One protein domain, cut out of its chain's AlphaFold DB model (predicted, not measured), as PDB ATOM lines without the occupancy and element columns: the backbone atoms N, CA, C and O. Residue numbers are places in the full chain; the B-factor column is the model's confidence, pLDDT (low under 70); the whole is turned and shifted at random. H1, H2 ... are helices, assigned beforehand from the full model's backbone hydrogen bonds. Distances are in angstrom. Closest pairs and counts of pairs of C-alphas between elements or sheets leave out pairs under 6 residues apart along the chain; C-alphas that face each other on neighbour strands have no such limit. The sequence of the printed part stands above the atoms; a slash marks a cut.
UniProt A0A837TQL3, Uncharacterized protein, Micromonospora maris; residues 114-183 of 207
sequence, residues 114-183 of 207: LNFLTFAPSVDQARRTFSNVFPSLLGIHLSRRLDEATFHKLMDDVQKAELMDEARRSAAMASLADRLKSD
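What this domain is: This is residues 114 to 183 of the 207 residues of an uncharacterized protein of Micromonospora maris (UniProt A0A837TQL3). The longest helix, H5, is one limb of an open horseshoe of five helices with an empty middle: H5 and H4 make a V that is closed near their tight link, H3 makes a corner with H4 at the other end of H4, and H2 and H1 follow back along the chain to the other limb. The horseshoe stays open between H5 and H1, and no helix touches another. The printed part has 70 residues with five named helices, H1 to H5 in that order, and no named strand; its class is all helix. The whole is loose, with a radius of gyration of the C-alphas of 13.8 A and spans of 29 by 27 by 27 A.

Where its parts are: Find C-alpha 166 at (139.255, 242.857, 277.336); from there H5, residues 166 to 181, runs 22.2 A to C-alpha 181 at (149.641, 237.183, 258.562). Go back along the residue numbers to H4, residues 148 to 162, which measures 21.3 A. Before it stands H3, residues 137 to 143, 9.8 A long. H2, residues 123 to 130, measures 10.4 A. H1, residues 114 to 119, begins at C-alpha 114 at (160.654, 233.261, 259.487) and measures 8.5 A.

How they stand to each other: Begin at H5 and look at Arg 169: its C-alpha is 6.4 A from that of Ala 161 in H4, the closest C-alphas of the two helices. H4 and H5 are close but not clearly touching, at a steep tilt of 42 degrees, and run opposite ways. Next look at Ser 143 in H3 and Phe 151 in H4, whose C-alphas are the closest of these two helices, 6.2 A apart. H3 and H4 are also close but not clearly touching, at a steep tilt of 51 degrees, opposite ways. H2 and H3 are apart, and so are H1 and H2. H5 is apart from H1, H2 and H3. In H1, H2, H3, H4 and H5 every O i to N i+4 pair is within hydrogen-bond range.

The domain as a whole: The two C-alphas farthest apart are those of Leu 114 and Leu 163, 32.8 A, while the first and last printed C-alphas, of Leu 114 and Asp 183, are 14.3 A apart. Look for three stretches that stand free: residues 122 to 128, of which 123 to 128 belong to H2, residues 130 to 136, and residues 174 to 180 of H5. The printed part has no cut and no long link; the link from H2 to H3 is short, with 6 residues. The mean pLDDT of the printed part is 70.3, and residues 114 to 145 are under 70; H2 has a mean of 47 and H5 of 87.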
ATOM      1  N   LEU A 114     159.208 233.073 259.334       66.62
ATOM      2  CA  LEU A 114     160.654 233.261 259.487       66.62
ATOM      3  C   LEU A 114     160.981 234.579 260.192       66.62
ATOM      4  O   LEU A 114     161.780 234.598 261.126       66.62
ATOM      5  N   ASN A 115     160.327 235.673 259.796       63.69
ATOM      6  CA  ASN A 115     160.473 236.959 260.469       63.69
ATOM      7  C   ASN A 115     159.938 236.890 261.898       63.69
ATOM      8  O   ASN A 115     160.614 237.341 262.816       63.69
ATOM      9  N   PHE A 116     158.771 236.281 262.111       67.75
ATOM     10  CA  PHE A 116     158.220 236.103 263.449       67.75
ATOM     11  C   PHE A 116     159.176 235.322 264.351       67.75
ATOM     12  O   PHE A 116     159.445 235.780 265.448       67.75
ATOM     13  N   LEU A 117     159.763 234.216 263.892       61.78
ATOM     14  CA  LEU A 117     160.744 233.438 264.658       61.78
ATOM     15  C   LEU A 117     162.054 234.202 264.894       61.78
ATOM     16  O   LEU A 117     162.651 234.071 265.956       61.78
ATOM     17  N   THR A 118     162.488 235.011 263.925       57.12
ATOM     18  CA  THR A 118     163.711 235.826 264.034       57.12
ATOM     19  C   THR A 118     163.532 237.002 264.999       57.12
ATOM     20  O   THR A 118     164.481 237.408 265.667       57.12
ATOM     21  N   PHE A 119     162.320 237.559 265.076       55.22
ATOM     22  CA  PHE A 119     161.984 238.686 265.948       55.22
ATOM     23  C   PHE A 119     161.331 238.280 267.265       55.22
ATOM     24  O   PHE A 119     161.259 239.112 268.167       55.22
ATOM     25  N   ALA A 120     160.851 237.043 267.390       53.81
ATOM     26  CA  ALA A 120     160.329 236.523 268.635       53.81
ATOM     27  C   ALA A 120     161.498 236.448 269.621       53.81
ATOM     28  O   ALA A 120     162.434 235.670 269.408       53.81
ATOM     29  N   PRO A 121     161.467 237.211 270.731       51.47
ATOM     30  CA  PRO A 121     162.271 236.830 271.879       51.47
ATOM     31  C   PRO A 121     161.909 235.378 272.209       51.47
ATOM     32  O   PRO A 121     160.767 234.967 271.958       51.47
ATOM     33  N   SER A 122     162.818 234.598 272.807       53.12
ATOM     34  CA  SER A 122     162.376 233.331 273.403       53.12
ATOM     35  C   SER A 122     161.147 233.651 274.260       53.12
ATOM     36  O   SER A 122     161.121 234.681 274.930       53.12
ATOM     37  N   VAL A 123     160.072 232.873 274.157       48.09
ATOM     38  CA  VAL A 123     158.781 233.220 274.786       48.09
ATOM     39  C   VAL A 123     158.957 233.566 276.279       48.09
ATOM     40  O   VAL A 123     158.274 234.445 276.807       48.09
ATOM     41  N   ASP A 124     159.971 232.981 276.922       49.88
ATOM     42  CA  ASP A 124     160.454 233.333 278.258       49.88
ATOM     43  C   ASP A 124     161.085 234.732 278.374       49.88
ATOM     44  O   ASP A 124     160.780 235.455 279.320       49.88
ATOM     45  N   GLN A 125     161.938 235.159 277.439       48.75
ATOM     46  CA  GLN A 125     162.433 236.539 277.365       48.75
ATOM     47  C   GLN A 125     161.315 237.539 277.083       48.75
ATOM     48  O   GLN A 125     161.331 238.615 277.675       48.75
ATOM     49  N   ALA A 126     160.336 237.206 276.238       48.69
ATOM     50  CA  ALA A 126     159.197 238.083 275.980       48.69
ATOM     51  C   ALA A 126     158.387 238.273 277.268       48.69
ATOM     52  O   ALA A 126     158.224 239.402 277.715       48.69
ATOM     53  N   ARG A 127     157.986 237.185 277.942       44.28
ATOM     54  CA  ARG A 127     157.247 237.243 279.219       44.28
ATOM     55  C   ARG A 127     158.023 237.960 280.338       44.28
ATOM     56  O   ARG A 127     157.433 238.724 281.102       44.28
ATOM     57  N   ARG A 128     159.349 237.777 280.423       48.38
ATOM     58  CA  ARG A 128     160.222 238.471 281.399       48.38
ATOM     59  C   ARG A 128     160.466 239.946 281.066       48.38
ATOM     60  O   ARG A 128     160.650 240.749 281.974       48.38
ATOM     61  N   THR A 129     160.464 240.311 279.787       42.47
ATOM     62  CA  THR A 129     160.591 241.708 279.338       42.47
ATOM     63  C   THR A 129     159.257 242.440 279.483       42.47
ATOM     64  O   THR A 129     159.235 243.560 279.978       42.47
ATOM     65  N   PHE A 130     158.137 241.785 279.160       44.00
ATOM     66  CA  PHE A 130     156.780 242.313 279.354       44.00
ATOM     67  C   PHE A 130     156.475 242.620 280.824       44.00
ATOM     68  O   PHE A 130     155.825 243.619 281.107       44.00
ATOM     69  N   SER A 131     156.970 241.804 281.760       47.38
ATOM     70  CA  SER A 131     156.778 242.029 283.204       47.38
ATOM     71  C   SER A 131     157.632 243.161 283.786       47.38
ATOM     72  O   SER A 131     157.311 243.646 284.863       47.38
ATOM     73  N   ASN A 132     158.689 243.600 283.093       44.22
ATOM     74  CA  ASN A 132     159.664 244.552 283.639       44.22
ATOM     75  C   ASN A 132     159.842 245.840 282.817       44.22
ATOM     76  O   ASN A 132     160.533 246.751 283.270       44.22
ATOM     77  N   VAL A 133     159.289 245.932 281.600       39.47
ATOM     78  CA  VAL A 133     159.662 246.986 280.640       39.47
ATOM     79  C   VAL A 133     158.461 247.515 279.849       39.47
ATOM     80  O   VAL A 133     158.406 247.445 278.625       39.47
ATOM     81  N   PHE A 134     157.526 248.148 280.546       39.59
ATOM     82  CA  PHE A 134     156.820 249.312 280.006       39.59
ATOM     83  C   PHE A 134     156.963 250.440 281.036       39.59
ATOM     84  O   PHE A 134     156.708 250.163 282.208       39.59
ATOM     85  N   PRO A 135     157.364 251.685 280.696       47.19
ATOM     86  CA  PRO A 135     157.833 252.264 279.433       47.19
ATOM     87  C   PRO A 135     159.289 252.787 279.545       47.19
ATOM     88  O   PRO A 135     159.568 253.705 280.306       47.19
ATOM     89  N   SER A 136     160.244 252.263 278.770       55.44
ATOM     90  CA  SER A 136     161.472 253.029 278.455       55.44
ATOM     91  C   SER A 136     162.229 252.449 277.264       55.44
ATOM     92  O   SER A 136     162.384 253.135 276.264       55.44
ATOM     93  N   LEU A 137     162.633 251.177 277.275       50.03
ATOM     94  CA  LEU A 137     163.489 250.650 276.198       50.03
ATOM     95  C   LEU A 137     162.743 250.406 274.879       50.03
ATOM     96  O   LEU A 137     163.217 250.841 273.831       50.03
ATOM     97  N   LEU A 138     161.565 249.770 274.907       54.31
ATOM     98  CA  LEU A 138     160.761 249.550 273.696       54.31
ATOM     99  C   LEU A 138     160.358 250.888 273.050       54.31
ATOM    100  O   LEU A 138     160.510 251.057 271.844       54.31
ATOM    101  N   GLY A 139     159.926 251.856 273.866       56.59
ATOM    102  CA  GLY A 139     159.563 253.204 273.419       56.59
ATOM    103  C   GLY A 139     160.739 253.971 272.811       56.59
ATOM    104  O   GLY A 139     160.578 254.574 271.756       56.59
ATOM    105  N   ILE A 140     161.936 253.881 273.407       57.94
ATOM    106  CA  ILE A 140     163.170 254.487 272.871       57.94
ATOM    107  C   ILE A 140     163.609 253.809 271.563       57.94
ATOM    108  O   ILE A 140     164.076 254.471 270.636       57.94
ATOM    109  N   HIS A 141     163.476 252.486 271.452       56.91
ATOM    110  CA  HIS A 141     163.816 251.773 270.219       56.91
ATOM    111  C   HIS A 141     162.814 252.035 269.092       56.91
ATOM    112  O   HIS A 141     163.241 252.159 267.940       56.91
ATOM    113  N   LEU A 142     161.518 252.151 269.409       58.47
ATOM    114  CA  LEU A 142     160.494 252.569 268.452       58.47
ATOM    115  C   LEU A 142     160.721 254.016 268.006       58.47
ATOM    116  O   LEU A 142     160.797 254.257 266.805       58.47
ATOM    117  N   SER A 143     160.898 254.963 268.932       60.00
ATOM    118  CA  SER A 143     161.068 256.384 268.595       60.00
ATOM    119  C   SER A 143     162.328 256.663 267.772       60.00
ATOM    120  O   SER A 143     162.344 257.575 266.957       60.00
ATOM    121  N   ARG A 144     163.384 255.851 267.921       65.19
ATOM    122  CA  ARG A 144     164.603 255.960 267.099       65.19
ATOM    123  C   ARG A 144     164.460 255.424 265.675       65.19
ATOM    124  O   ARG A 144     165.336 255.693 264.856       65.19
ATOM    125  N   ARG A 145     163.452 254.594 265.396       69.00
ATOM    126  CA  ARG A 145     163.271 253.912 264.098       69.00
ATOM    127  C   ARG A 145     162.034 254.376 263.337       69.00
ATOM    128  O   ARG A 145     161.946 254.121 262.140       69.00
ATOM    129  N   LEU A 146     161.093 255.001 264.030       70.31
ATOM    130  CA  LEU A 146     159.871 255.550 263.467       70.31
ATOM    131  C   LEU A 146     160.023 257.061 263.354       70.31
ATOM    132  O   LEU A 146     160.603 257.695 264.231       70.31
ATOM    133  N   ASP A 147     159.497 257.636 262.278       80.25
ATOM    134  CA  ASP A 147     159.323 259.080 262.220       80.25
ATOM    135  C   ASP A 147     158.320 259.534 263.293       80.25
ATOM    136  O   ASP A 147     157.493 258.758 263.788       80.25
ATOM    137  N   GLU A 148     158.407 260.810 263.654       74.56
ATOM    138  CA  GLU A 148     157.617 261.396 264.731       74.56
ATOM    139  C   GLU A 148     156.108 261.210 264.519       74.56
ATOM    140  O   GLU A 148     155.398 260.867 265.464       74.56
ATOM    141  N   ALA A 149     155.611 261.361 263.288       80.25
ATOM    142  CA  ALA A 149     154.189 261.209 262.997       80.25
ATOM    143  C   ALA A 149     153.724 259.756 263.186       80.25
ATOM    144  O   ALA A 149     152.679 259.507 263.793       80.25
ATOM    145  N   THR A 150     154.514 258.784 262.723       78.19
ATOM    146  CA  THR A 150     154.227 257.356 262.923       78.19
ATOM    147  C   THR A 150     154.268 256.967 264.400       78.19
ATOM    148  O   THR A 150     153.424 256.189 264.852       78.19
ATOM    149  N   PHE A 151     155.211 257.516 265.169       77.19
ATOM    150  CA  PHE A 151     155.300 257.265 266.605       77.19
ATOM    151  C   PHE A 151     154.072 257.792 267.361       77.19
ATOM    152  O   PHE A 151     153.464 257.041 268.120       77.19
ATOM    153  N   HIS A 152     153.664 259.042 267.116       80.75
ATOM    154  CA  HIS A 152     152.475 259.623 267.754       80.75
ATOM    155  C   HIS A 152     151.214 258.825 267.430       80.75
ATOM    156  O   HIS A 152     150.471 258.453 268.334       80.75
ATOM    157  N   LYS A 153     151.030 258.455 266.159       84.88
ATOM    158  CA  LYS A 153     149.908 257.610 265.746       84.88
ATOM    159  C   LYS A 153     149.882 256.270 266.486       84.88
ATOM    160  O   LYS A 153     148.814 255.806 266.877       84.88
ATOM    161  N   LEU A 154     151.042 255.642 266.679       81.81
ATOM    162  CA  LEU A 154     151.139 254.388 267.422       81.81
ATOM    163  C   LEU A 154     150.742 254.570 268.893       81.81
ATOM    164  O   LEU A 154     150.013 253.737 269.423       81.81
ATOM    165  N   MET A 155     151.171 255.657 269.537       81.69
ATOM    166  CA  MET A 155     150.773 255.963 270.915       81.69
ATOM    167  C   MET A 155     149.268 256.243 271.029       81.69
ATOM    168  O   MET A 155     148.632 255.740 271.955       81.69
ATOM    169  N   ASP A 156     148.678 256.950 270.060       84.75
ATOM    170  CA  ASP A 156     147.227 257.160 269.993       84.75
ATOM    171  C   ASP A 156     146.469 255.829 269.871       84.75
ATOM    172  O   ASP A 156     145.429 255.632 270.498       84.75
ATOM    173  N   ASP A 157     146.972 254.898 269.057       84.94
ATOM    174  CA  ASP A 157     146.357 253.582 268.879       84.94
ATOM    175  C   ASP A 157     146.482 252.714 270.146       84.94
ATOM    176  O   ASP A 157     145.527 252.012 270.493       84.94
ATOM    177  N   VAL A 158     147.591 252.817 270.890       84.56
ATOM    178  CA  VAL A 158     147.745 252.186 272.217       84.56
ATOM    179  C   VAL A 158     146.734 252.760 273.209       84.56
ATOM    180  O   VAL A 158     146.029 251.995 273.864       84.56
ATOM    181  N   GLN A 159     146.591 254.085 273.275       84.19
ATOM    182  CA  GLN A 159     145.638 254.729 274.179       84.19
ATOM    183  C   GLN A 159     144.190 254.323 273.862       84.19
ATOM    184  O   GLN A 159     143.411 254.016 274.764       84.19
ATOM    185  N   LYS A 160     143.822 254.250 272.576       85.56
ATOM    186  CA  LYS A 160     142.507 253.731 272.159       85.56
ATOM    187  C   LYS A 160     142.300 252.285 272.603       85.56
ATOM    188  O   LYS A 160     141.190 251.938 272.997       85.56
ATOM    189  N   ALA A 161     143.337 251.450 272.530       84.38
ATOM    190  CA  ALA A 161     143.264 250.053 272.944       84.38
ATOM    191  C   ALA A 161     143.118 249.902 274.468       84.38
ATOM    192  O   ALA A 161     142.375 249.032 274.919       84.38
ATOM    193  N   GLU A 162     143.761 250.759 275.266       83.62
ATOM    194  CA  GLU A 162     143.610 250.770 276.729       83.62
ATOM    195  C   GLU A 162     142.174 251.068 277.172       83.62
ATOM    196  O   GLU A 162     141.711 250.501 278.162       83.62
ATOM    197  N   LEU A 163     141.458 251.896 276.406       89.19
ATOM    198  CA  LEU A 163     140.050 252.229 276.638       89.19
ATOM    199  C   LEU A 163     139.074 251.115 276.214       89.19
ATOM    200  O   LEU A 163     137.881 251.214 276.499       89.19
ATOM    201  N   MET A 164     139.539 250.070 275.520       89.12
ATOM    202  CA  MET A 164     138.707 248.917 275.159       89.12
ATOM    203  C   MET A 164     138.591 247.933 276.324       89.12
ATOM    204  O   MET A 164     139.578 247.657 277.012       89.12
ATOM    205  N   ASP A 165     137.413 247.325 276.476       91.50
ATOM    206  CA  ASP A 165     137.249 246.135 277.310       91.50
ATOM    207  C   ASP A 165     138.084 244.957 276.770       91.50
ATOM    208  O   ASP A 165     138.488 244.931 275.604       91.50
ATOM    209  N   GLU A 166     138.366 243.984 277.636       84.62
ATOM    210  CA  GLU A 166     139.255 242.857 277.336       84.62
ATOM    211  C   GLU A 166     138.773 242.019 276.143       84.62
ATOM    212  O   GLU A 166     139.564 241.696 275.254       84.62
ATOM    213  N   ALA A 167     137.471 241.730 276.067       85.69
ATOM    214  CA  ALA A 167     136.903 240.932 274.985       85.69
ATOM    215  C   ALA A 167     137.034 241.655 273.637       85.69
ATOM    216  O   ALA A 167     137.473 241.072 272.642       85.69
ATOM    217  N   ARG A 168     136.723 242.956 273.605       86.12
ATOM    218  CA  ARG A 168     136.885 243.790 272.412       86.12
ATOM    219  C   ARG A 168     138.344 243.928 271.996       86.12
ATOM    220  O   ARG A 168     138.640 243.879 270.801       86.12
ATOM    221  N   ARG A 169     139.251 244.090 272.959       87.06
ATOM    222  CA  ARG A 169     140.692 244.181 272.709       87.06
ATOM    223  C   ARG A 169     141.223 242.889 272.097       87.06
ATOM    224  O   ARG A 169     141.907 242.952 271.082       87.06
ATOM    225  N   SER A 170     140.833 241.739 272.644       83.69
ATOM    226  CA  SER A 170     141.199 240.423 272.110       83.69
ATOM    227  C   SER A 170     140.698 240.226 270.671       83.69
ATOM    228  O   SER A 170     141.472 239.868 269.784       83.69
ATOM    229  N   ALA A 171     139.441 240.580 270.380       85.75
ATOM    230  CA  ALA A 171     138.896 240.505 269.021       85.75
ATOM    231  C   ALA A 171     139.610 241.451 268.029       85.75
ATOM    232  O   ALA A 171     139.844 241.098 266.866       85.75
ATOM    233  N   ALA A 172     139.982 242.655 268.478       87.00
ATOM    234  CA  ALA A 172     140.759 243.597 267.678       87.00
ATOM    235  C   ALA A 172     142.174 243.065 267.399       87.00
ATOM    236  O   ALA A 172     142.634 243.128 266.257       87.00
ATOM    237  N   MET A 173     142.834 242.493 268.409       85.56
ATOM    238  CA  MET A 173     144.147 241.857 268.275       85.56
ATOM    239  C   MET A 173     144.116 240.696 267.283       85.56
ATOM    240  O   MET A 173     144.954 240.656 266.381       85.56
ATOM    241  N   ALA A 174     143.100 239.834 267.361       86.12
ATOM    242  CA  ALA A 174     142.916 238.723 266.433       86.12
ATOM    243  C   ALA A 174     142.801 239.217 264.982       86.12
ATOM    244  O   ALA A 174     143.520 238.761 264.093       86.12
ATOM    245  N   SER A 175     141.972 240.241 264.764       87.75
ATOM    246  CA  SER A 175     141.777 240.855 263.445       87.75
ATOM    247  C   SER A 175     143.069 241.472 262.892       87.75
ATOM    248  O   SER A 175     143.379 241.342 261.705       87.75
ATOM    249  N   LEU A 176     143.844 242.146 263.746       87.94
ATOM    250  CA  LEU A 176     145.133 242.731 263.374       87.94
ATOM    251  C   LEU A 176     146.173 241.654 263.057       87.94
ATOM    252  O   LEU A 176     146.915 241.798 262.083       87.94
ATOM    253  N   ALA A 177     146.209 240.575 263.841       86.75
ATOM    254  CA  ALA A 177     147.097 239.444 263.626       86.75
ATOM    255  C   ALA A 177     146.800 238.761 262.286       86.75
ATOM    256  O   ALA A 177     147.715 238.571 261.487       86.75
ATOM    257  N   ASP A 178     145.535 238.477 261.983       88.62
ATOM    258  CA  ASP A 178     145.141 237.850 260.718       88.62
ATOM    259  C   ASP A 178     145.418 238.746 259.513       88.62
ATOM    260  O   ASP A 178     145.932 238.285 258.487       88.62
ATOM    261  N   ARG A 179     145.170 240.053 259.639       89.19
ATOM    262  CA  ARG A 179     145.556 241.025 258.612       89.19
ATOM    263  C   ARG A 179     147.066 241.037 258.387       89.19
ATOM    264  O   ARG A 179     147.510 241.119 257.249       89.19
ATOM    265  N   LEU A 180     147.854 240.966 259.456       86.56
ATOM    266  CA  LEU A 180     149.308 240.954 259.362       86.56
ATOM    267  C   LEU A 180     149.827 239.666 258.703       86.56
ATOM    268  O   LEU A 180     150.670 239.744 257.813       86.56
ATOM    269  N   LYS A 181     149.306 238.506 259.114       87.12
ATOM    270  CA  LYS A 181     149.641 237.183 258.562       87.12
ATOM    271  C   LYS A 181     149.314 237.081 257.070       87.12
ATOM    272  O   LYS A 181     150.076 236.502 256.297       87.12
ATOM    273  N   SER A 182     148.189 237.664 256.669       87.62
ATOM    274  CA  SER A 182     147.688 237.614 255.296       87.62
ATOM    275  C   SER A 182     148.237 238.709 254.374       87.62
ATOM    276  O   SER A 182     147.899 238.743 253.189       87.62
ATOM    277  N   ASP A 183     149.096 239.605 254.874       86.12
ATOM    278  CA  ASP A 183     149.648 240.695 254.071       86.12
ATOM    279  C   ASP A 183     150.745 240.198 253.120       86.12
ATOM    280  O   ASP A 183     151.937 240.155 253.440       86.12
TER     281      ASP A 183